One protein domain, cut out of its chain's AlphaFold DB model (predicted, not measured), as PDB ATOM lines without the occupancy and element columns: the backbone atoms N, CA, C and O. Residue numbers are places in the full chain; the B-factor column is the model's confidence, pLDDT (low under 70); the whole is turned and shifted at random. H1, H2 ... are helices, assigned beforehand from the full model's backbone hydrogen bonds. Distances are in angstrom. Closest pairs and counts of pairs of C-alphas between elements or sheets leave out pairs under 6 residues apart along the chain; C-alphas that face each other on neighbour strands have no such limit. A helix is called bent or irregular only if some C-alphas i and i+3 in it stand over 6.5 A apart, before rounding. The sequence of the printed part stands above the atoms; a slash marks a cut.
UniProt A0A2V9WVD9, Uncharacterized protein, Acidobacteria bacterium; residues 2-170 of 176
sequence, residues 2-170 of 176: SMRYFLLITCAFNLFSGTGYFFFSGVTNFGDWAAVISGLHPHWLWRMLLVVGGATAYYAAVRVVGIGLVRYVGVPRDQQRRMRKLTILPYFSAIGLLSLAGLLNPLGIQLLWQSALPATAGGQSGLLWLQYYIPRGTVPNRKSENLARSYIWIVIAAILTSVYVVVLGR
ATOM      1  N   SER A   2     -41.760 -14.564 -14.652       80.38
ATOM      2  CA  SER A   2     -40.505 -14.660 -15.419       80.38
ATOM      3  C   SER A   2     -39.236 -14.297 -14.633       80.38
ATOM      4  O   SER A   2     -38.331 -15.117 -14.574       80.38
ATOM      5  N   MET A   3     -39.191 -13.148 -13.944       88.00
ATOM      6  CA  MET A   3     -38.001 -12.740 -13.169       88.00
ATOM      7  C   MET A   3     -37.710 -13.676 -11.989       88.00
ATOM      8  O   MET A   3     -36.575 -14.052 -11.740       88.00
ATOM      9  N   ARG A   4     -38.749 -14.108 -11.269       90.75
ATOM     10  CA  ARG A   4     -38.609 -15.012 -10.114       90.75
ATOM     11  C   ARG A   4     -38.094 -16.381 -10.536       90.75
ATOM     12  O   ARG A   4     -37.219 -16.934  -9.883       90.75
ATOM     13  N   TYR A   5     -38.642 -16.905 -11.628       91.88
ATOM     14  CA  TYR A   5     -38.175 -18.151 -12.211       91.88
ATOM     15  C   TYR A   5     -36.741 -18.017 -12.735       91.88
ATOM     16  O   TYR A   5     -35.922 -18.874 -12.430       91.88
ATOM     17  N   PHE A   6     -36.416 -16.920 -13.427       91.50
ATOM     18  CA  PHE A   6     -35.056 -16.622 -13.881       91.50
ATOM     19  C   PHE A   6     -34.057 -16.568 -12.715       91.50
ATOM     20  O   PHE A   6     -33.060 -17.277 -12.719       91.50
ATOM     21  N   LEU A   7     -34.353 -15.802 -11.663       94.62
ATOM     22  CA  LEU A   7     -33.493 -15.716 -10.481       94.62
ATOM     23  C   LEU A   7     -33.339 -17.069  -9.785       94.62
ATOM     24  O   LEU A   7     -32.238 -17.422  -9.369       94.62
ATOM     25  N   LEU A   8     -34.422 -17.845  -9.680       95.69
ATOM     26  CA  LEU A   8     -34.364 -19.162  -9.059       95.69
ATOM     27  C   LEU A   8     -33.535 -20.145  -9.886       95.69
ATOM     28  O   LEU A   8     -32.745 -20.882  -9.306       95.69
ATOM     29  N   ILE A   9     -33.698 -20.171 -11.210       95.00
ATOM     30  CA  ILE A   9     -32.941 -21.099 -12.052       95.00
ATOM     31  C   ILE A   9     -31.461 -20.706 -12.107       95.00
ATOM     32  O   ILE A   9     -30.604 -21.575 -11.994       95.00
ATOM     33  N   THR A  10     -31.150 -19.407 -12.155       94.88
ATOM     34  CA  THR A  10     -29.774 -18.906 -12.029       94.88
ATOM     35  C   THR A  10     -29.171 -19.298 -10.682       94.88
ATOM     36  O   THR A  10     -28.052 -19.807 -10.634       94.88
ATOM     37  N   CYS A  11     -29.918 -19.133  -9.588       96.62
ATOM     38  CA  CYS A  11     -29.500 -19.583  -8.261       96.62
ATOM     39  C   CYS A  11     -29.261 -21.101  -8.230       96.62
ATOM     40  O   CYS A  11     -28.235 -21.539  -7.717       96.62
ATOM     41  N   ALA A  12     -30.148 -21.893  -8.837       96.50
ATOM     42  CA  ALA A  12     -30.015 -23.344  -8.909       96.50
ATOM     43  C   ALA A  12     -28.727 -23.763  -9.622       96.50
ATOM     44  O   ALA A  12     -27.964 -24.551  -9.071       96.50
ATOM     45  N   PHE A  13     -28.445 -23.198 -10.799       95.06
ATOM     46  CA  PHE A  13     -27.216 -23.496 -11.533       95.06
ATOM     47  C   PHE A  13     -25.960 -23.133 -10.737       95.06
ATOM     48  O   PHE A  13     -25.034 -23.935 -10.681       95.06
ATOM     49  N   ASN A  14     -25.937 -21.977 -10.069       94.88
ATOM     50  CA  ASN A  14     -24.785 -21.569  -9.260       94.88
ATOM     51  C   ASN A  14     -24.589 -22.463  -8.030       94.88
ATOM     52  O   ASN A  14     -23.474 -22.904  -7.763       94.88
ATOM     53  N   LEU A  15     -25.670 -22.769  -7.305       95.69
ATOM     54  CA  LEU A  15     -25.602 -23.646  -6.139       95.69
ATOM     55  C   LEU A  15     -25.157 -25.055  -6.528       95.69
ATOM     56  O   LEU A  15     -24.280 -25.613  -5.875       95.69
ATOM     57  N   PHE A  16     -25.729 -25.623  -7.588       95.75
ATOM     58  CA  PHE A  16     -25.394 -26.967  -8.047       95.75
ATOM     59  C   PHE A  16     -23.968 -27.062  -8.577       95.75
ATOM     60  O   PHE A  16     -23.257 -27.986  -8.186       95.75
ATOM     61  N   SER A  17     -23.521 -26.094  -9.382       91.88
ATOM     62  CA  SER A  17     -22.132 -26.050  -9.841       91.88
ATOM     63  C   SER A  17     -21.167 -25.900  -8.667       91.88
ATOM     64  O   SER A  17     -20.238 -26.688  -8.557       91.88
ATOM     65  N   GLY A  18     -21.399 -24.956  -7.751       90.06
ATOM     66  CA  GLY A  18     -20.488 -24.726  -6.624       90.06
ATOM     67  C   GLY A  18     -20.412 -25.916  -5.665       90.06
ATOM     68  O   GLY A  18     -19.332 -26.425  -5.376       90.06
ATOM     69  N   THR A  19     -21.563 -26.404  -5.201       93.44
ATOM     70  CA  THR A  19     -21.608 -27.502  -4.217       93.44
ATOM     71  C   THR A  19     -21.232 -28.853  -4.823       93.44
ATOM     72  O   THR A  19     -20.511 -29.629  -4.195       93.44
ATOM     73  N   GLY A  20     -21.655 -29.118  -6.063       91.62
ATOM     74  CA  GLY A  20     -21.292 -30.328  -6.796       91.62
ATOM     75  C   GLY A  20     -19.800 -30.385  -7.120       91.62
ATOM     76  O   GLY A  20     -19.221 -31.469  -7.121       91.62
ATOM     77  N   TYR A  21     -19.154 -29.231  -7.318       91.56
ATOM     78  CA  TYR A  21     -17.723 -29.162  -7.592       91.56
ATOM     79  C   TYR A  21     -16.860 -29.600  -6.402       91.56
ATOM     80  O   TYR A  21     -15.890 -30.324  -6.612       91.56
ATOM     81  N   PHE A  22     -17.232 -29.264  -5.157       92.69
ATOM     82  CA  PHE A  22     -16.530 -29.784  -3.970       92.69
ATOM     83  C   PHE A  22     -16.569 -31.312  -3.919       92.69
ATOM     84  O   PHE A  22     -15.537 -31.956  -3.739       92.69
ATOM     85  N   PHE A  23     -17.758 -31.888  -4.125       93.19
ATOM     86  CA  PHE A  23     -17.939 -33.335  -4.141       93.19
ATOM     87  C   PHE A  23     -17.112 -33.977  -5.260       93.19
ATOM     88  O   PHE A  23     -16.330 -34.892  -5.007       93.19
ATOM     89  N   PHE A  24     -17.239 -33.460  -6.485       91.50
ATOM     90  CA  PHE A  24     -16.509 -33.960  -7.646       91.50
ATOM     91  C   PHE A  24     -14.995 -33.901  -7.428       91.50
ATOM     92  O   PHE A  24     -14.313 -34.904  -7.638       91.50
ATOM     93  N   SER A  25     -14.477 -32.768  -6.953       91.94
ATOM     94  CA  SER A  25     -13.049 -32.580  -6.702       91.94
ATOM     95  C   SER A  25     -12.531 -33.500  -5.592       91.94
ATOM     96  O   SER A  25     -11.499 -34.147  -5.766       91.94
ATOM     97  N   GLY A  26     -13.282 -33.667  -4.498       91.69
ATOM     98  CA  GLY A  26     -12.928 -34.597  -3.420       91.69
ATOM     99  C   GLY A  26     -12.871 -36.065  -3.869       91.69
ATOM    100  O   GLY A  26     -11.936 -36.791  -3.508       91.69
ATOM    101  N   VAL A  27     -13.829 -36.503  -4.698       92.31
ATOM    102  CA  VAL A  27     -13.879 -37.877  -5.232       92.31
ATOM    103  C   VAL A  27     -12.775 -38.120  -6.260       92.31
ATOM    104  O   VAL A  27     -12.049 -39.106  -6.159       92.31
ATOM    105  N   THR A  28     -12.622 -37.227  -7.236       90.62
ATOM    106  CA  THR A  28     -11.727 -37.440  -8.390       90.62
ATOM    107  C   THR A  28     -10.287 -37.007  -8.151       90.62
ATOM    108  O   THR A  28      -9.405 -37.404  -8.906       90.62
ATOM    109  N   ASN A  29     -10.028 -36.224  -7.100       90.44
ATOM    110  CA  ASN A  29      -8.761 -35.518  -6.901       90.44
ATOM    111  C   ASN A  29      -8.386 -34.588  -8.062       90.44
ATOM    112  O   ASN A  29      -7.208 -34.418  -8.371       90.44
ATOM    113  N   PHE A  30      -9.387 -34.019  -8.728       88.12
ATOM    114  CA  PHE A  30      -9.204 -33.164  -9.893       88.12
ATOM    115  C   PHE A  30      -9.813 -31.776  -9.664       88.12
ATOM    116  O   PHE A  30     -10.790 -31.623  -8.927       88.12
ATOM    117  N   GLY A  31      -9.252 -30.762 -10.320       86.00
ATOM    118  CA  GLY A  31      -9.716 -29.377 -10.248       86.00
ATOM    119  C   GLY A  31      -9.096 -28.557  -9.116       86.00
ATOM    120  O   GLY A  31      -8.202 -29.005  -8.399       86.00
ATOM    121  N   ASP A  32      -9.596 -27.337  -8.960       90.44
ATOM    122  CA  ASP A  32      -9.000 -26.291  -8.132       90.44
ATOM    123  C   ASP A  32      -8.973 -26.684  -6.652       90.44
ATOM    124  O   ASP A  32      -7.977 -26.469  -5.967       90.44
ATOM    125  N   TRP A  33     -10.025 -27.343  -6.156       92.19
ATOM    126  CA  TRP A  33     -10.065 -27.786  -4.760       92.19
ATOM    127  C   TRP A  33      -9.081 -28.905  -4.457       92.19
ATOM    128  O   TRP A  33      -8.538 -28.923  -3.357       92.19
ATOM    129  N   ALA A  34      -8.784 -29.776  -5.422       91.88
ATOM    130  CA  ALA A  34      -7.731 -30.772  -5.281       91.88
ATOM    131  C   ALA A  34      -6.354 -30.102  -5.162       91.88
ATOM    132  O   ALA A  34      -5.537 -30.522  -4.341       91.88
ATOM    133  N   ALA A  35      -6.121 -29.014  -5.910       93.44
ATOM    134  CA  ALA A  35      -4.909 -28.210  -5.779       93.44
ATOM    135  C   ALA A  35      -4.825 -27.524  -4.402       93.44
ATOM    136  O   ALA A  35      -3.777 -27.594  -3.760       93.44
ATOM    137  N   VAL A  36      -5.930 -26.953  -3.903       93.44
ATOM    138  CA  VAL A  36      -6.004 -26.333  -2.563       93.44
ATOM    139  C   VAL A  36      -5.614 -27.316  -1.453       93.44
ATOM    140  O   VAL A  36      -4.894 -26.942  -0.531       93.44
ATOM    141  N   ILE A  37      -6.051 -28.577  -1.536       93.69
ATOM    142  CA  ILE A  37      -5.780 -29.579  -0.489       93.69
ATOM    143  C   ILE A  37      -4.507 -30.407  -0.723       93.69
ATOM    144  O   ILE A  37      -4.211 -31.310   0.064       93.69
ATOM    145  N   SER A  38      -3.760 -30.145  -1.799       92.69
ATOM    146  CA  SER A  38      -2.618 -30.972  -2.223       92.69
ATOM    147  C   SER A  38      -1.470 -31.001  -1.207       92.69
ATOM    148  O   SER A  38      -0.866 -32.050  -1.002       92.69
ATOM    149  N   GLY A  39      -1.211 -29.879  -0.530       91.62
ATOM    150  CA  GLY A  39      -0.181 -29.756   0.509       91.62
ATOM    151  C   GLY A  39      -0.679 -29.990   1.939       91.62
ATOM    152  O   GLY A  39       0.098 -29.858   2.883       91.62
ATOM    153  N   LEU A  40      -1.967 -30.297   2.132       92.25
ATOM    154  CA  LEU A  40      -2.552 -30.445   3.464       92.25
ATOM    155  C   LEU A  40      -2.499 -31.902   3.939       92.25
ATOM    156  O   LEU A  40      -3.006 -32.812   3.280       92.25
ATOM    157  N   HIS A  41      -1.947 -32.118   5.135       91.44
ATOM    158  CA  HIS A  41      -1.869 -33.430   5.774       91.44
ATOM    159  C   HIS A  41      -2.857 -33.553   6.951       91.44
ATOM    160  O   HIS A  41      -3.035 -32.589   7.693       91.44
ATOM    161  N   PRO A  42      -3.488 -34.726   7.158       93.38
ATOM    162  CA  PRO A  42      -3.493 -35.887   6.270       93.38
ATOM    163  C   PRO A  42      -4.448 -35.685   5.079       93.38
ATOM    164  O   PRO A  42      -5.623 -35.368   5.249       93.38
ATOM    165  N   HIS A  43      -3.958 -35.914   3.858       92.44
ATOM    166  CA  HIS A  43      -4.682 -35.583   2.622       92.44
ATOM    167  C   HIS A  43      -6.051 -36.280   2.495       92.44
ATOM    168  O   HIS A  43      -7.024 -35.683   2.032       92.44
ATOM    169  N   TRP A  44      -6.170 -37.525   2.969       93.25
ATOM    170  CA  TRP A  44      -7.428 -38.278   2.929       93.25
ATOM    171  C   TRP A  44      -8.552 -37.608   3.738       93.25
ATOM    172  O   TRP A  44      -9.713 -37.680   3.336       93.25
ATOM    173  N   LEU A  45      -8.221 -36.923   4.841       95.88
ATOM    174  CA  LEU A  45      -9.205 -36.249   5.689       95.88
ATOM    175  C   LEU A  45      -9.821 -35.061   4.949       95.88
ATOM    176  O   LEU A  45     -11.040 -34.920   4.913       95.88
ATOM    177  N   TRP A  46      -8.990 -34.251   4.293       95.81
ATOM    178  CA  TRP A  46      -9.446 -33.111   3.496       95.81
ATOM    179  C   TRP A  46     -10.313 -33.542   2.317       95.81
ATOM    180  O   TRP A  46     -11.336 -32.917   2.040       95.81
ATOM    181  N   ARG A  47      -9.974 -34.667   1.682       95.19
ATOM    182  CA  ARG A  47     -10.826 -35.270   0.651       95.19
ATOM    183  C   ARG A  47     -12.172 -35.709   1.207       95.19
ATOM    184  O   ARG A  47     -13.197 -35.369   0.626       95.19
ATOM    185  N   MET A  48     -12.188 -36.404   2.343       95.81
ATOM    186  CA  MET A  48     -13.435 -36.807   3.000       95.81
ATOM    187  C   MET A  48     -14.297 -35.596   3.371       95.81
ATOM    188  O   MET A  48     -15.504 -35.618   3.135       95.81
ATOM    189  N   LEU A  49     -13.693 -34.513   3.867       96.19
ATOM    190  CA  LEU A  49     -14.402 -33.268   4.162       96.19
ATOM    191  C   LEU A  49     -14.997 -32.622   2.904       96.19
ATOM    192  O   LEU A  49     -16.155 -32.209   2.940       96.19
ATOM    193  N   LEU A  50     -14.266 -32.586   1.785       95.81
ATOM    194  CA  LEU A  50     -14.798 -32.097   0.506       95.81
ATOM    195  C   LEU A  50     -15.971 -32.948   0.008       95.81
ATOM    196  O   LEU A  50     -16.981 -32.403  -0.440       95.81
ATOM    197  N   VAL A  51     -15.868 -34.273   0.117       96.19
ATOM    198  CA  VAL A  51     -16.926 -35.198  -0.303       96.19
ATOM    199  C   VAL A  51     -18.173 -35.029   0.564       96.19
ATOM    200  O   VAL A  51     -19.261 -34.798   0.037       96.19
ATOM    201  N   VAL A  52     -18.034 -35.102   1.888       97.31
ATOM    202  CA  VAL A  52     -19.167 -35.014   2.821       97.31
ATOM    203  C   VAL A  52     -19.775 -33.611   2.816       97.31
ATOM    204  O   VAL A  52     -20.997 -33.469   2.742       97.31
ATOM    205  N   GLY A  53     -18.934 -32.576   2.842       97.00
ATOM    206  CA  GLY A  53     -19.356 -31.180   2.777       97.00
ATOM    207  C   GLY A  53     -20.045 -30.856   1.455       97.00
ATOM    208  O   GLY A  53     -21.143 -30.302   1.459       97.00
ATOM    209  N   GLY A  54     -19.463 -31.283   0.332       96.00
ATOM    210  CA  GLY A  54     -20.046 -31.140  -1.000       96.00
ATOM    211  C   GLY A  54     -21.388 -31.855  -1.130       96.00
ATOM    212  O   GLY A  54     -22.368 -31.231  -1.529       96.00
ATOM    213  N   ALA A  55     -21.480 -33.124  -0.722       95.88
ATOM    214  CA  ALA A  55     -22.728 -33.891  -0.768       95.88
ATOM    215  C   ALA A  55     -23.830 -33.266   0.106       95.88
ATOM    216  O   ALA A  55     -24.977 -33.134  -0.328       95.88
ATOM    217  N   THR A  56     -23.480 -32.833   1.319       97.25
ATOM    218  CA  THR A  56     -24.423 -32.195   2.250       97.25
ATOM    219  C   THR A  56     -24.901 -30.849   1.711       97.25
ATOM    220  O   THR A  56     -26.105 -30.577   1.692       97.25
ATOM    221  N   ALA A  57     -23.982 -30.019   1.213       96.88
ATOM    222  CA  ALA A  57     -24.312 -28.730   0.617       96.88
ATOM    223  C   ALA A  57     -25.137 -28.895  -0.668       96.88
ATOM    224  O   ALA A  57     -26.088 -28.146  -0.884       96.88
ATOM    225  N   TYR A  58     -24.842 -29.912  -1.480       96.56
ATOM    226  CA  TYR A  58     -25.604 -30.235  -2.684       96.56
ATOM    227  C   TYR A  58     -27.031 -30.672  -2.349       96.56
ATOM    228  O   TYR A  58     -27.998 -30.177  -2.931       96.56
ATOM    229  N   TYR A  59     -27.192 -31.545  -1.352       96.38
ATOM    230  CA  TYR A  59     -28.509 -31.930  -0.852       96.38
ATOM    231  C   TYR A  59     -29.298 -30.715  -0.341       96.38
ATOM    232  O   TYR A  59     -30.469 -30.532  -0.692       96.38
ATOM    233  N   ALA A  60     -28.652 -29.841   0.437       97.00
ATOM    234  CA  ALA A  60     -29.257 -28.599   0.905       97.00
ATOM    235  C   ALA A  60     -29.655 -27.685  -0.267       97.00
ATOM    236  O   ALA A  60     -30.770 -27.161  -0.278       97.00
ATOM    237  N   ALA A  61     -28.813 -27.556  -1.295       97.44
ATOM    238  CA  ALA A  61     -29.124 -26.806  -2.507       97.44
ATOM    239  C   ALA A  61     -30.359 -27.368  -3.223       97.44
ATOM    240  O   ALA A  61     -31.273 -26.613  -3.556       97.44
ATOM    241  N   VAL A  62     -30.448 -28.692  -3.397       97.12
ATOM    242  CA  VAL A  62     -31.612 -29.356  -4.018       97.12
ATOM    243  C   VAL A  62     -32.891 -29.028  -3.245       97.12
ATOM    244  O   VAL A  62     -33.924 -28.708  -3.842       97.12
ATOM    245  N   ARG A  63     -32.818 -29.041  -1.910       96.31
ATOM    246  CA  ARG A  63     -33.933 -28.678  -1.025       96.31
ATOM    247  C   ARG A  63     -34.322 -27.211  -1.165       96.31
ATOM    248  O   ARG A  63     -35.507 -26.924  -1.338       96.31
ATOM    249  N   VAL A  64     -33.354 -26.297  -1.118       96.94
ATOM    250  CA  VAL A  64     -33.581 -24.849  -1.242       96.94
ATOM    251  C   VAL A  64     -34.219 -24.513  -2.587       96.94
ATOM    252  O   VAL A  64     -35.237 -23.821  -2.621       96.94
ATOM    253  N   VAL A  65     -33.698 -25.060  -3.688       97.19
ATOM    254  CA  VAL A  65     -34.241 -24.831  -5.035       97.19
ATOM    255  C   VAL A  65     -35.649 -25.417  -5.168       97.19
ATOM    256  O   VAL A  65     -36.549 -24.747  -5.678       97.19
ATOM    257  N   GLY A  66     -35.881 -26.635  -4.667       96.19
ATOM    258  CA  GLY A  66     -37.203 -27.267  -4.693       96.19
ATOM    259  C   GLY A  66     -38.253 -26.503  -3.879       96.19
ATOM    260  O   GLY A  66     -39.365 -26.269  -4.357       96.19
ATOM    261  N   ILE A  67     -37.896 -26.040  -2.678       95.88
ATOM    262  CA  ILE A  67     -38.754 -25.165  -1.862       95.88
ATOM    263  C   ILE A  67     -38.975 -23.826  -2.574       95.88
ATOM    264  O   ILE A  67     -40.098 -23.322  -2.584       95.88
ATOM    265  N   GLY A  68     -37.942 -23.273  -3.209       95.44
ATOM    266  CA  GLY A  68     -38.026 -22.064  -4.021       95.44
ATOM    267  C   GLY A  68     -39.009 -22.209  -5.183       95.44
ATOM    268  O   GLY A  68     -39.809 -21.307  -5.417       95.44
ATOM    269  N   LEU A  69     -39.051 -23.351  -5.870       94.25
ATOM    270  CA  LEU A  69     -40.032 -23.580  -6.940       94.25
ATOM    271  C   LEU A  69     -41.471 -23.496  -6.418       94.25
ATOM    272  O   LEU A  69     -42.330 -22.885  -7.059       94.25
ATOM    273  N   VAL A  70     -41.722 -24.035  -5.225       94.88
ATOM    274  CA  VAL A  70     -43.053 -24.004  -4.609       94.88
ATOM    275  C   VAL A  70     -43.379 -22.637  -4.022       94.88
ATOM    276  O   VAL A  70     -44.355 -22.011  -4.423       94.88
ATOM    277  N   ARG A  71     -42.570 -22.148  -3.079       94.31
ATOM    278  CA  ARG A  71     -42.859 -20.925  -2.316       94.31
ATOM    279  C   ARG A  71     -42.577 -19.664  -3.118       94.31
ATOM    280  O   ARG A  71     -43.379 -18.734  -3.100       94.31
ATOM    281  N   TYR A  72     -41.445 -19.634  -3.820       92.75
ATOM    282  CA  TYR A  72     -41.020 -18.471  -4.586       92.75
ATOM    283  C   TYR A  72     -41.609 -18.492  -6.000       92.75
ATOM    284  O   TYR A  72     -42.240 -17.528  -6.394       92.75
ATOM    285  N   VAL A  73     -41.531 -19.543  -6.805       92.38
ATOM    286  CA  VAL A  73     -42.165 -19.478  -8.146       92.38
ATOM    287  C   VAL A  73     -43.687 -19.660  -8.067       92.38
ATOM    288  O   VAL A  73     -44.415 -19.143  -8.915       92.38
ATOM    289  N   GLY A  74     -44.186 -20.287  -7.001       92.75
ATOM    290  CA  GLY A  74     -45.615 -20.506  -6.792       92.75
ATOM    291  C   GLY A  74     -46.121 -21.779  -7.462       92.75
ATOM    292  O   GLY A  74     -47.322 -21.892  -7.672       92.75
ATOM    293  N   VAL A  75     -45.237 -22.701  -7.871       92.25
ATOM    294  CA  VAL A  75     -45.632 -23.946  -8.548       92.25
ATOM    295  C   VAL A  75     -46.102 -24.954  -7.500       92.25
ATOM    296  O   VAL A  75     -45.287 -25.404  -6.694       92.25
ATOM    297  N   PRO A  76     -47.388 -25.334  -7.489       90.88
ATOM    298  CA  PRO A  76     -47.897 -26.293  -6.523       90.88
ATOM    299  C   PRO A  76     -47.238 -27.669  -6.682       90.88
ATOM    300  O   PRO A  76     -46.870 -28.076  -7.788       90.88
ATOM    301  N   ARG A  77     -47.083 -28.396  -5.573       89.38
ATOM    302  CA  ARG A  77     -46.442 -29.721  -5.561       89.38
ATOM    303  C   ARG A  77     -47.226 -30.785  -6.325       89.38
ATOM    304  O   ARG A  77     -46.625 -31.719  -6.847       89.38
ATOM    305  N   ASP A  78     -48.540 -30.666  -6.369       88.94
ATOM    306  CA  ASP A  78     -49.453 -31.504  -7.148       88.94
ATOM    307  C   ASP A  78     -49.250 -31.316  -8.663       88.94
ATOM    308  O   ASP A  78     -49.464 -32.242  -9.444       88.94
ATOM    309  N   GLN A  79     -48.707 -30.173  -9.099       90.25
ATOM    310  CA  GLN A  79     -48.425 -29.888 -10.509       90.25
ATOM    311  C   GLN A  79     -47.055 -30.418 -10.971       90.25
ATOM    312  O   GLN A  79     -46.251 -29.695 -11.571       90.25
ATOM    313  N   GLN A  80     -46.806 -31.714 -10.764       89.31
ATOM    314  CA  GLN A  80     -45.545 -32.390 -11.116       89.31
ATOM    315  C   GLN A  80     -45.143 -32.174 -12.586       89.31
ATOM    316  O   GLN A  80     -43.990 -31.877 -12.891       89.31
ATOM    317  N   ARG A  81     -46.100 -32.237 -13.523       90.88
ATOM    318  CA  ARG A  81     -45.831 -32.017 -14.957       90.88
ATOM    319  C   ARG A  81     -45.273 -30.619 -15.236       90.88
ATOM    320  O   ARG A  81     -44.370 -30.465 -16.058       90.88
ATOM    321  N   ARG A  82     -45.797 -29.601 -14.547       90.56
ATOM    322  CA  ARG A  82     -45.343 -28.213 -14.684       90.56
ATOM    323  C   ARG A  82     -43.963 -28.026 -14.065       90.56
ATOM    324  O   ARG A  82     -43.118 -27.406 -14.702       90.56
ATOM    325  N   MET A  83     -43.728 -28.595 -12.880       91.88
ATOM    326  CA  MET A  83     -42.405 -28.597 -12.246       91.88
ATOM    327  C   MET A  83     -41.355 -29.208 -13.169       91.88
ATOM    328  O   MET A  83     -40.383 -28.536 -13.499       91.88
ATOM    329  N   ARG A  84     -41.606 -30.423 -13.677       92.81
ATOM    330  CA  ARG A  84     -40.699 -31.104 -14.609       92.81
ATOM    331  C   ARG A  84     -40.424 -30.266 -15.848       92.81
ATOM    332  O   ARG A  84     -39.277 -30.142 -16.245       92.81
ATOM    333  N   LYS A  85     -41.438 -29.637 -16.448       92.25
ATOM    334  CA  LYS A  85     -41.224 -28.767 -17.617       92.25
ATOM    335  C   LYS A  85     -40.300 -27.582 -17.299       92.25
ATOM    336  O   LYS A  85     -39.475 -27.221 -18.130       92.25
ATOM    337  N   LEU A  86     -40.436 -27.000 -16.106       92.44
ATOM    338  CA  LEU A  86     -39.625 -25.874 -15.634       92.44
ATOM    339  C   LEU A  86     -38.213 -26.276 -15.179       92.44
ATOM    340  O   LEU A  86     -37.388 -25.399 -14.977       92.44
ATOM    341  N   THR A  87     -37.902 -27.562 -15.013       94.94
ATOM    342  CA  THR A  87     -36.553 -27.999 -14.610       94.94
ATOM    343  C   THR A  87     -35.824 -28.776 -15.702       94.94
ATOM    344  O   THR A  87     -34.635 -28.562 -15.916       94.94
ATOM    345  N   ILE A  88     -36.534 -29.616 -16.455       95.19
ATOM    346  CA  ILE A  88     -35.980 -30.427 -17.546       95.19
ATOM    347  C   ILE A  88     -35.515 -29.550 -18.705       95.19
ATOM    348  O   ILE A  88     -34.446 -29.788 -19.260       95.19
ATOM    349  N   LEU A  89     -36.305 -28.536 -19.071       93.12
ATOM    350  CA  LEU A  89     -35.958 -27.646 -20.174       93.12
ATOM    351  C   LEU A  89     -34.617 -26.930 -19.927       93.12
ATOM    352  O   LEU A  89     -33.720 -27.110 -20.747       93.12
ATOM    353  N   PRO A  90     -34.417 -26.188 -18.814       93.19
ATOM    354  CA  PRO A  90     -33.126 -25.555 -18.561       93.19
ATOM    355  C   PRO A  90     -31.991 -26.573 -18.382       93.19
ATOM    356  O   PRO A  90     -30.888 -26.304 -18.845       93.19
ATOM    357  N   TYR A  91     -32.250 -27.743 -17.786       94.81
ATOM    358  CA  TYR A  91     -31.247 -28.802 -17.626       94.81
ATOM    359  C   TYR A  91     -30.678 -29.287 -18.970       94.81
ATOM    360  O   TYR A  91     -29.469 -29.235 -19.190       94.81
ATOM    361  N   PHE A  92     -31.537 -29.691 -19.912       95.00
ATOM    362  CA  PHE A  92     -31.067 -30.149 -21.225       95.00
ATOM    363  C   PHE A  92     -30.518 -29.011 -22.087       95.00
ATOM    364  O   PHE A  92     -29.572 -29.233 -22.843       95.00
ATOM    365  N   SER A  93     -31.059 -27.795 -21.960       92.81
ATOM    366  CA  SER A  93     -30.482 -26.626 -22.629       92.81
ATOM    367  C   SER A  93     -29.047 -26.365 -22.171       92.81
ATOM    368  O   SER A  93     -28.191 -26.126 -23.016       92.81
ATOM    369  N   ALA A  94     -28.765 -26.459 -20.868       91.75
ATOM    370  CA  ALA A  94     -27.419 -26.273 -20.334       91.75
ATOM    371  C   ALA A  94     -26.452 -27.370 -20.809       91.75
ATOM    372  O   ALA A  94     -25.355 -27.045 -21.262       91.75
ATOM    373  N   ILE A  95     -26.876 -28.641 -20.795       91.44
ATOM    374  CA  ILE A  95     -26.072 -29.758 -21.320       91.44
ATOM    375  C   ILE A  95     -25.748 -29.550 -22.797       91.44
ATOM    376  O   ILE A  95     -24.583 -29.644 -23.174       91.44
ATOM    377  N   GLY A  96     -26.747 -29.264 -23.636       90.69
ATOM    378  CA  GLY A  96     -26.533 -29.090 -25.073       90.69
ATOM    379  C   GLY A  96     -25.589 -27.925 -25.369       90.69
ATOM    380  O   GLY A  96     -24.626 -28.082 -26.112       90.69
ATOM    381  N   LEU A  97     -25.821 -26.781 -24.723       90.62
ATOM    382  CA  LEU A  97     -25.018 -25.568 -24.875       90.62
ATOM    383  C   LEU A  97     -23.556 -25.799 -24.481       90.62
ATOM    384  O   LEU A  97     -22.653 -25.495 -25.258       90.62
ATOM    385  N   LEU A  98     -23.317 -26.359 -23.295       87.94
ATOM    386  CA  LEU A  98     -21.964 -26.572 -22.783       87.94
ATOM    387  C   LEU A  98     -21.262 -27.740 -23.477       87.94
ATOM    388  O   LEU A  98     -20.043 -27.704 -23.621       87.94
ATOM    389  N   SER A  99     -22.010 -28.721 -23.985       87.75
ATOM    390  CA  SER A  99     -21.439 -29.770 -24.834       87.75
ATOM    391  C   SER A  99     -20.986 -29.216 -26.181       87.75
ATOM    392  O   SER A  99     -19.872 -29.499 -26.610       87.75
ATOM    393  N   LEU A 100     -21.807 -28.377 -26.824       87.75
ATOM    394  CA  LEU A 100     -21.434 -27.694 -28.067       87.75
ATOM    395  C   LEU A 100     -20.223 -26.779 -27.866       87.75
ATOM    396  O   LEU A 100     -19.304 -26.800 -28.679       87.75
ATOM    397  N   ALA A 101     -20.188 -26.023 -26.766       85.69
ATOM    398  CA  ALA A 101     -19.029 -25.205 -26.421       85.69
ATOM    399  C   ALA A 101     -17.776 -26.065 -26.174       85.69
ATOM    400  O   ALA A 101     -16.713 -25.749 -26.695       85.69
ATOM    401  N   GLY A 102     -17.902 -27.177 -25.440       82.88
ATOM    402  CA  GLY A 102     -16.798 -28.098 -25.163       82.88
ATOM    403  C   GLY A 102     -16.233 -28.780 -26.412       82.88
ATOM    404  O   GLY A 102     -15.027 -28.982 -26.495       82.88
ATOM    405  N   LEU A 103     -17.073 -29.080 -27.410       84.75
ATOM    406  CA  LEU A 103     -16.637 -29.643 -28.695       84.75
ATOM    407  C   LEU A 103     -15.778 -28.675 -29.520       84.75
ATOM    408  O   LEU A 103     -14.958 -29.129 -30.314       84.75
ATOM    409  N   LEU A 104     -15.958 -27.363 -29.345       83.69
ATOM    410  CA  LEU A 104     -15.156 -26.342 -30.027       83.69
ATOM    411  C   LEU A 104     -13.822 -26.054 -29.331       83.69
ATOM    412  O   LEU A 104     -12.994 -25.329 -29.886       83.69
ATOM    413  N   ASN A 105     -13.605 -26.604 -28.136       81.19
ATOM    414  CA  ASN A 105     -12.365 -26.431 -27.396       81.19
ATOM    415  C   ASN A 105     -11.229 -27.235 -28.066       81.19
ATOM    416  O   ASN A 105     -11.463 -28.373 -28.471       81.19
ATOM    417  N   PRO A 106      -9.990 -26.716 -28.149       76.00
ATOM    418  CA  PRO A 106      -8.840 -27.430 -28.714       76.00
ATOM    419  C   PRO A 106      -8.489 -28.733 -27.980       76.00
ATOM    420  O   PRO A 106      -7.947 -29.644 -28.595       76.00
ATOM    421  N   LEU A 107      -8.832 -28.860 -26.690       72.62
ATOM    422  CA  LEU A 107      -8.721 -30.119 -25.934       72.62
ATOM    423  C   LEU A 107      -9.849 -31.122 -26.274       72.62
ATOM    424  O   LEU A 107      -9.822 -32.279 -25.849       72.62
ATOM    425  N   GLY A 108     -10.838 -30.682 -27.051       74.50
ATOM    426  CA  GLY A 108     -11.855 -31.487 -27.715       74.50
ATOM    427  C   GLY A 108     -12.700 -32.358 -26.787       74.50
ATOM    428  O   GLY A 108     -13.079 -31.984 -25.673       74.50
ATOM    429  N   ILE A 109     -12.997 -33.567 -27.276       79.38
ATOM    430  CA  ILE A 109     -13.891 -34.536 -26.629       79.38
ATOM    431  C   ILE A 109     -13.395 -34.979 -25.240       79.38
ATOM    432  O   ILE A 109     -14.203 -35.352 -24.393       79.38
ATOM    433  N   GLN A 110     -12.087 -34.918 -24.966       76.69
ATOM    434  CA  GLN A 110     -11.550 -35.281 -23.650       76.69
ATOM    435  C   GLN A 110     -12.049 -34.325 -22.565       76.69
ATOM    436  O   GLN A 110     -12.524 -34.781 -21.524       76.69
ATOM    437  N   LEU A 111     -12.033 -33.014 -22.828       74.69
ATOM    438  CA  LEU A 111     -12.532 -32.017 -21.879       74.69
ATOM    439  C   LEU A 111     -14.055 -32.107 -21.710       74.69
ATOM    440  O   LEU A 111     -14.580 -31.886 -20.614       74.69
ATOM    441  N   LEU A 112     -14.765 -32.487 -22.779       80.19
ATOM    442  CA  LEU A 112     -16.195 -32.771 -22.720       80.19
ATOM    443  C   LEU A 112     -16.492 -33.886 -21.704       80.19
ATOM    444  O   LEU A 112     -17.328 -33.700 -20.820       80.19
ATOM    445  N   TRP A 113     -15.790 -35.016 -21.805       79.31
ATOM    446  CA  TRP A 113     -16.001 -36.173 -20.929       79.31
ATOM    447  C   TRP A 113     -15.498 -35.961 -19.503       79.31
ATOM    448  O   TRP A 113     -16.147 -36.407 -18.560       79.31
ATOM    449  N   GLN A 114     -14.358 -35.293 -19.333       79.31
ATOM    450  CA  GLN A 114     -13.720 -35.142 -18.023       79.31
ATOM    451  C   GLN A 114     -14.271 -33.970 -17.209       79.31
ATOM    452  O   GLN A 114     -14.214 -34.008 -15.982       79.31
ATOM    453  N   SER A 115     -14.800 -32.934 -17.866       78.00
ATOM    454  CA  SER A 115     -15.189 -31.690 -17.198       78.00
ATOM    455  C   SER A 115     -16.616 -31.277 -17.533       78.00
ATOM    456  O   SER A 115     -17.466 -31.227 -16.642       78.00
ATOM    457  N   ALA A 116     -16.931 -31.045 -18.808       82.00
ATOM    458  CA  ALA A 116     -18.206 -30.428 -19.168       82.00
ATOM    459  C   ALA A 116     -19.414 -31.319 -18.835       82.00
ATOM    460  O   ALA A 116     -20.381 -30.831 -18.253       82.00
ATOM    461  N   LEU A 117     -19.372 -32.619 -19.143       85.44
ATOM    462  CA  LEU A 117     -20.462 -33.547 -18.825       85.44
ATOM    463  C   LEU A 117     -20.597 -33.802 -17.315       85.44
ATOM    464  O   LEU A 117     -21.713 -33.659 -16.808       85.44
ATOM    465  N   PRO A 118     -19.522 -34.095 -16.554       85.31
ATOM    466  CA  PRO A 118     -19.616 -34.189 -15.100       85.31
ATOM    467  C   PRO A 118     -20.141 -32.907 -14.448       85.31
ATOM    468  O   PRO A 118     -21.002 -32.984 -13.577       85.31
ATOM    469  N   ALA A 119     -19.701 -31.728 -14.896       82.62
ATOM    470  CA  ALA A 119     -20.162 -30.454 -14.350       82.62
ATOM    471  C   ALA A 119     -21.630 -30.150 -14.698       82.62
ATOM    472  O   ALA A 119     -22.358 -29.580 -13.884       82.62
ATOM    473  N   THR A 120     -22.092 -30.544 -15.887       86.94
ATOM    474  CA  THR A 120     -23.455 -30.250 -16.358       86.94
ATOM    475  C   THR A 120     -24.416 -31.384 -16.071       86.94
ATOM    476  O   THR A 120     -25.229 -31.276 -15.158       86.94
ATOM    477  N   ALA A 121     -24.307 -32.490 -16.800       89.44
ATOM    478  CA  ALA A 121     -25.158 -33.654 -16.624       89.44
ATOM    479  C   ALA A 121     -25.032 -34.236 -15.214       89.44
ATOM    480  O   ALA A 121     -26.039 -34.626 -14.640       89.44
ATOM    481  N   GLY A 122     -23.832 -34.248 -14.626       89.12
ATOM    482  CA  GLY A 122     -23.637 -34.648 -13.230       89.12
ATOM    483  C   GLY A 122     -24.049 -33.549 -12.250       89.12
ATOM    484  O   GLY A 122     -24.967 -33.735 -11.457       89.12
ATOM    485  N   GLY A 123     -23.411 -32.382 -12.313       89.19
ATOM    486  CA  GLY A 123     -23.612 -31.301 -11.346       89.19
ATOM    487  C   GLY A 123     -25.038 -30.753 -11.326       89.19
ATOM    488  O   GLY A 123     -25.596 -30.541 -10.260       89.19
ATOM    489  N   GLN A 124     -25.698 -30.585 -12.469       93.88
ATOM    490  CA  GLN A 124     -27.025 -29.949 -12.549       93.88
ATOM    491  C   GLN A 124     -28.190 -30.942 -12.443       93.88
ATOM    492  O   GLN A 124     -29.358 -30.544 -12.462       93.88
ATOM    493  N   SER A 125     -27.880 -32.229 -12.310       93.94
ATOM    494  CA  SER A 125     -28.835 -33.338 -12.235       93.94
ATOM    495  C   SER A 125     -29.889 -33.193 -11.131       93.94
ATOM    496  O   SER A 125     -31.016 -33.664 -11.291       93.94
ATOM    497  N   GLY A 126     -29.601 -32.418 -10.080       93.19
ATOM    498  CA  GLY A 126     -30.555 -31.964  -9.069       93.19
ATOM    499  C   GLY A 126     -31.871 -31.433  -9.644       93.19
ATOM    500  O   GLY A 126     -32.934 -31.669  -9.067       93.19
ATOM    501  N   LEU A 127     -31.843 -30.797 -10.820       94.88
ATOM    502  CA  LEU A 127     -33.038 -30.331 -11.533       94.88
ATOM    503  C   LEU A 127     -34.004 -31.463 -11.932       94.88
ATOM    504  O   LEU A 127     -35.215 -31.234 -12.020       94.88
ATOM    505  N   LEU A 128     -33.513 -32.683 -12.144       94.00
ATOM    506  CA  LEU A 128     -34.329 -33.830 -12.549       94.00
ATOM    507  C   LEU A 128     -35.130 -34.428 -11.391       94.00
ATOM    508  O   LEU A 128     -36.251 -34.899 -11.596       94.00
ATOM    509  N   TRP A 129     -34.573 -34.416 -10.180       92.62
ATOM    510  CA  TRP A 129     -35.142 -35.131  -9.035       92.62
ATOM    511  C   TRP A 129     -35.523 -34.249  -7.852       92.62
ATOM    512  O   TRP A 129     -36.111 -34.764  -6.900       92.62
ATOM    513  N   LEU A 130     -35.259 -32.937  -7.887       93.50
ATOM    514  CA  LEU A 130     -35.574 -32.030  -6.772       93.50
ATOM    515  C   LEU A 130     -37.017 -32.140  -6.271       93.50
ATOM    516  O   LEU A 130     -37.263 -31.933  -5.087       93.50
ATOM    517  N   GLN A 131     -37.955 -32.540  -7.135       91.31
ATOM    518  CA  GLN A 131     -39.378 -32.671  -6.816       91.31
ATOM    519  C   GLN A 131     -39.648 -33.711  -5.720       91.31
ATOM    520  O   GLN A 131     -40.589 -33.554  -4.937       91.31
ATOM    521  N   TYR A 132     -38.803 -34.743  -5.632       91.81
ATOM    522  CA  TYR A 132     -38.904 -35.806  -4.631       91.81
ATOM    523  C   TYR A 132     -38.393 -35.359  -3.260       91.81
ATOM    524  O   TYR A 132     -38.820 -35.884  -2.236       91.81
ATOM    525  N   TYR A 133     -37.530 -34.345  -3.231       93.12
ATOM    526  CA  TYR A 133     -36.910 -33.847  -2.008       93.12
ATOM    527  C   TYR A 133     -37.680 -32.690  -1.372       93.12
ATOM    528  O   TYR A 133     -37.359 -32.290  -0.254       93.12
ATOM    529  N   ILE A 134     -38.721 -32.169  -2.024       94.00
ATOM    530  CA  ILE A 134     -39.546 -31.092  -1.470       94.00
ATOM    531  C   ILE A 134     -40.298 -31.600  -0.217       94.00
ATOM    532  O   ILE A 134     -40.975 -32.631  -0.286       94.00
ATOM    533  N   PRO A 135     -40.255 -30.890   0.930       93.50
ATOM    534  CA  PRO A 135     -41.020 -31.257   2.129       93.50
ATOM    535  C   PRO A 135     -42.539 -31.279   1.891       93.50
ATOM    536  O   PRO A 135     -43.068 -30.421   1.177       93.50
ATOM    537  N   ARG A 136     -43.262 -32.242   2.491       89.06
ATOM    538  CA  ARG A 136     -44.728 -32.433   2.322       89.06
ATOM    539  C   ARG A 136     -45.553 -31.196   2.681       89.06
ATOM    540  O   ARG A 136     -46.433 -30.840   1.914       89.06
ATOM    541  N   GLY A 137     -45.187 -30.479   3.741       89.88
ATOM    542  CA  GLY A 137     -45.861 -29.240   4.160       89.88
ATOM    543  C   GLY A 137     -45.502 -27.983   3.354       89.88
ATOM    544  O   GLY A 137     -45.827 -26.876   3.773       89.88
ATOM    545  N   THR A 138     -44.784 -28.101   2.233       92.31
ATOM    546  CA  THR A 138     -44.421 -26.921   1.434       92.31
ATOM    547  C   THR A 138     -45.611 -26.492   0.585       92.31
ATOM    548  O   THR A 138     -45.943 -27.160  -0.392       92.31
ATOM    549  N   VAL A 139     -46.214 -25.362   0.942       92.12
ATOM    550  CA  VAL A 139     -47.320 -24.740   0.206       92.12
ATOM    551  C   VAL A 139     -46.853 -23.492  -0.553       92.12
ATOM    552  O   VAL A 139     -45.898 -22.843  -0.114       92.12
ATOM    553  N   PRO A 140     -47.471 -23.149  -1.698       91.94
ATOM    554  CA  PRO A 140     -47.163 -21.914  -2.410       91.94
ATOM    555  C   PRO A 140     -47.518 -20.677  -1.579       91.94
ATOM    556  O   PRO A 140     -48.628 -20.573  -1.071       91.94
ATOM    557  N   ASN A 141     -46.622 -19.688  -1.525       90.06
ATOM    558  CA  ASN A 141     -46.927 -18.389  -0.905       90.06
ATOM    559  C   ASN A 141     -47.740 -17.474  -1.841       90.06
ATOM    560  O   ASN A 141     -48.119 -16.369  -1.465       90.06
ATOM    561  N   ARG A 142     -47.935 -17.888  -3.098       84.69
ATOM    562  CA  ARG A 142     -48.622 -17.117  -4.137       84.69
ATOM    563  C   ARG A 142     -49.141 -18.017  -5.246       84.69
ATOM    564  O   ARG A 142     -48.625 -19.115  -5.453       84.69
ATOM    565  N   LYS A 143     -50.115 -17.508  -6.005       81.31
ATOM    566  CA  LYS A 143     -50.595 -18.162  -7.224       81.31
ATOM    567  C   LYS A 143     -49.507 -18.167  -8.297       81.31
ATOM    568  O   LYS A 143     -48.756 -17.205  -8.457       81.31
ATOM    569  N   SER A 144     -49.442 -19.268  -9.034       74.94
ATOM    570  CA  SER A 144     -48.546 -19.417 -10.172       74.94
ATOM    571  C   SER A 144     -49.082 -18.633 -11.370       74.94
ATOM    572  O   SER A 144     -50.170 -18.932 -11.855       74.94
ATOM    573  N   GLU A 145     -48.332 -17.657 -11.877       78.19
ATOM    574  CA  GLU A 145     -48.686 -16.964 -13.128       78.19
ATOM    575  C   GLU A 145     -48.217 -17.787 -14.338       78.19
ATOM    576  O   GLU A 145     -47.302 -18.601 -14.237       78.19
ATOM    577  N   ASN A 146     -48.801 -17.597 -15.516       78.06
ATOM    578  CA  ASN A 146     -48.314 -18.291 -16.709       78.06
ATOM    579  C   ASN A 146     -47.012 -17.650 -17.220       78.06
ATOM    580  O   ASN A 146     -46.884 -16.429 -17.268       78.06
ATOM    581  N   LEU A 147     -46.029 -18.476 -17.603       80.06
ATOM    582  CA  LEU A 147     -44.852 -17.990 -18.331       80.06
ATOM    583  C   LEU A 147     -45.280 -17.702 -19.773       80.06
ATOM    584  O   LEU A 147     -45.492 -18.631 -20.553       80.06
ATOM    585  N   ALA A 148     -45.418 -16.424 -20.119       82.75
ATOM    586  CA  ALA A 148     -45.610 -16.016 -21.503       82.75
ATOM    587  C   ALA A 148     -44.312 -16.220 -22.299       82.75
ATOM    588  O   ALA A 148     -43.209 -15.990 -21.795       82.75
ATOM    589  N   ARG A 149     -44.443 -16.650 -23.556       82.88
ATOM    590  CA  ARG A 149     -43.304 -16.776 -24.470       82.88
ATOM    591  C   ARG A 149     -42.939 -15.386 -24.988       82.88
ATOM    592  O   ARG A 149     -43.767 -14.734 -25.611       82.88
ATOM    593  N   SER A 150     -41.704 -14.950 -24.753       88.06
ATOM    594  CA  SER A 150     -41.176 -13.710 -25.328       88.06
ATOM    595  C   SER A 150     -40.150 -14.043 -26.404       88.06
ATOM    596  O   SER A 150     -39.072 -14.549 -26.099       88.06
ATOM    597  N   TYR A 151     -40.487 -13.771 -27.666       89.81
ATOM    598  CA  TYR A 151     -39.583 -14.011 -28.793       89.81
ATOM    599  C   TYR A 151     -38.343 -13.117 -28.745       89.81
ATOM    600  O   TYR A 151     -37.263 -13.583 -29.084       89.81
ATOM    601  N   ILE A 152     -38.471 -11.891 -28.229       92.19
ATOM    602  CA  ILE A 152     -37.344 -10.972 -28.024       92.19
ATOM    603  C   ILE A 152     -36.289 -11.626 -27.122       92.19
ATOM    604  O   ILE A 152     -35.129 -11.732 -27.505       92.19
ATOM    605  N   TRP A 153     -36.697 -12.152 -25.962       90.00
ATOM    606  CA  TRP A 153     -35.777 -12.841 -25.053       90.00
ATOM    607  C   TRP A 153     -35.202 -14.132 -25.638       90.00
ATOM    608  O   TRP A 153     -34.063 -14.469 -25.335       90.00
ATOM    609  N   ILE A 154     -35.955 -14.844 -26.482       89.50
ATOM    610  CA  ILE A 154     -35.450 -16.039 -27.175       89.50
ATOM    611  C   ILE A 154     -34.357 -15.660 -28.181       89.50
ATOM    612  O   ILE A 154     -33.323 -16.321 -28.216       89.50
ATOM    613  N   VAL A 155     -34.559 -14.597 -28.965       93.81
ATOM    614  CA  VAL A 155     -33.565 -14.106 -29.932       93.81
ATOM    615  C   VAL A 155     -32.316 -13.605 -29.210       93.81
ATOM    616  O   VAL A 155     -31.213 -14.012 -29.563       93.81
ATOM    617  N   ILE A 156     -32.477 -12.796 -28.157       93.81
ATOM    618  CA  ILE A 156     -31.352 -12.331 -27.330       93.81
ATOM    619  C   ILE A 156     -30.589 -13.524 -26.750       93.81
ATOM    620  O   ILE A 156     -29.365 -13.570 -26.850       93.81
ATOM    621  N   ALA A 157     -31.299 -14.508 -26.187       90.06
ATOM    622  CA  ALA A 157     -30.670 -15.711 -25.659       90.06
ATOM    623  C   ALA A 157     -29.876 -16.440 -26.745       90.06
ATOM    624  O   ALA A 157     -28.721 -16.751 -26.493       90.06
ATOM    625  N   ALA A 158     -30.448 -16.639 -27.939       92.88
ATOM    626  CA  ALA A 158     -29.786 -17.304 -29.062       92.88
ATOM    627  C   ALA A 158     -28.507 -16.583 -29.518       92.88
ATOM    628  O   ALA A 158     -27.492 -17.233 -29.775       92.88
ATOM    629  N   ILE A 159     -28.534 -15.248 -29.595       95.00
ATOM    630  CA  ILE A 159     -27.351 -14.440 -29.922       95.00
ATOM    631  C   ILE A 159     -26.277 -14.630 -28.847       95.00
ATOM    632  O   ILE A 159     -25.141 -14.968 -29.171       95.00
ATOM    633  N   LEU A 160     -26.638 -14.479 -27.568       94.00
ATOM    634  CA  LEU A 160     -25.697 -14.618 -26.455       94.00
ATOM    635  C   LEU A 160     -25.094 -16.024 -26.373       94.00
ATOM    636  O   LEU A 160     -23.889 -16.151 -26.163       94.00
ATOM    637  N   THR A 161     -25.885 -17.081 -26.586       91.25
ATOM    638  CA  THR A 161     -25.343 -18.445 -26.645       91.25
ATOM    639  C   THR A 161     -24.420 -18.647 -27.824       91.25
ATOM    640  O   THR A 161     -23.399 -19.306 -27.668       91.25
ATOM    641  N   SER A 162     -24.746 -18.089 -28.987       91.38
ATOM    642  CA  SER A 162     -23.898 -18.220 -30.174       91.38
ATOM    643  C   SER A 162     -22.545 -17.549 -29.945       91.38
ATOM    644  O   SER A 162     -21.506 -18.155 -30.202       91.38
ATOM    645  N   VAL A 163     -22.546 -16.343 -29.368       92.31
ATOM    646  CA  VAL A 163     -21.321 -15.636 -28.964       92.31
ATOM    647  C   VAL A 163     -20.544 -16.447 -27.928       92.31
ATOM    648  O   VAL A 163     -19.348 -16.652 -28.101       92.31
ATOM    649  N   TYR A 164     -21.203 -16.970 -26.890       89.00
ATOM    650  CA  TYR A 164     -20.551 -17.815 -25.886       89.00
ATOM    651  C   TYR A 164     -19.878 -19.043 -26.517       89.00
ATOM    652  O   TYR A 164     -18.701 -19.294 -26.276       89.00
ATOM    653  N   VAL A 165     -20.597 -19.784 -27.358       88.12
ATOM    654  CA  VAL A 165     -20.095 -21.012 -27.989       88.12
ATOM    655  C   VAL A 165     -18.921 -20.703 -28.926       88.12
ATOM    656  O   VAL A 165     -17.889 -21.363 -28.844       88.12
ATOM    657  N   VAL A 166     -19.039 -19.682 -29.779       88.19
ATOM    658  CA  VAL A 166     -18.024 -19.374 -30.801       88.19
ATOM    659  C   VAL A 166     -16.808 -18.651 -30.228       88.19
ATOM    660  O   VAL A 166     -15.699 -18.880 -30.701       88.19
ATOM    661  N   VAL A 167     -16.986 -17.781 -29.235       87.31
ATOM    662  CA  VAL A 167     -15.887 -16.984 -28.672       87.31
ATOM    663  C   VAL A 167     -15.261 -17.700 -27.481       87.31
ATOM    664  O   VAL A 167     -14.067 -17.978 -27.493       87.31
ATOM    665  N   LEU A 168     -16.062 -18.036 -26.466       83.06
ATOM    666  CA  LEU A 168     -15.559 -18.626 -25.220       83.06
ATOM    667  C   LEU A 168     -15.383 -20.146 -25.324       83.06
ATOM    668  O   LEU A 168     -14.444 -20.687 -24.746       83.06
ATOM    669  N   GLY A 169     -16.237 -20.836 -26.087       79.69
ATOM    670  CA  GLY A 169     -16.138 -22.287 -26.285       79.69
ATOM    671  C   GLY A 169     -14.839 -22.725 -26.966       79.69
ATOM    672  O   GLY A 169     -14.302 -23.780 -26.642       79.69
ATOM    673  N   ARG A 170     -14.260 -21.873 -27.823       81.31
ATOM    674  CA  ARG A 170     -12.954 -22.129 -28.458       81.31
ATOM    675  C   ARG A 170     -11.790 -22.163 -27.468       81.31
ATOM    676  O   ARG A 170     -10.727 -22.657 -27.820       81.31
TER     677      ARG A 170
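AT A GLANCE: This is residues 2 to 170 of the 176 residues of an uncharacterized protein of Acidobacteria bacterium (UniProt A0A2V9WVD9). Two pairs of long antiparallel helices cross steeply, H1 with H3 and the hairpin H4 with H5; H6 meets the end of H4 in a V, and residues 151 to 160 stick out. The 169 printed residues hold six named helices, H1 to H6 in order, and no named strand: all helix, compact, radius of gyration of the C-alphas 17.9 A, spans 52 by 41 by 20 A.

HOW THE PARTS SIT: Start at H1, residues 2 to 28, which touches H3, residues 43 to 73, opposite ways at a shallow 15 degrees; closest C-alphas Phe 23 and Gly 54, 4.4 A. H1 touches H2, residues 32 to 36, at Ser 25 and Ala 34, closest C-alphas 5.8 A apart. H5, residues 108 to 133, is irregular, C-alphas 128 and 131 being 7.7 A apart; its residues 119 to 126 alone touch H1, at a steep 61 degrees, closest C-alphas Gly 123 and Gly 20, 5.2 A. H4, residues 80 to 103, touches H5 as a hairpin at 9 degrees, closest C-alphas Thr 87 and Leu 127, 5.2 A. H6, residues 151 to 168, touches H4 with residues 161 to 168 alone, closest C-alphas Val 165 and Ala 101, 4.6 A. O i to N i+4 pairs are within hydrogen-bond range throughout H2, H3 and H6, and in 21 of 23 in H1, 18 of 20 in H4 and 12 of 22 in H5.

IN THESE COORDINATES: Find C-alpha 2 at (-40.505, -14.660, -15.419), where H1 begins its 37.4 A; H3 is 42.2 A long, H5 36.0 A, H4 33.9 A, and H6, 24.7 A, ends at C-alpha 168, (-15.559, -18.626, -25.220).

THE WHOLE: The C-alphas farthest apart, Pro 42 and Tyr 151, are 54.9 A apart. The printed part has no cut, the link from H5 to H6 is long, and no printed residue is under 70 in pLDDT.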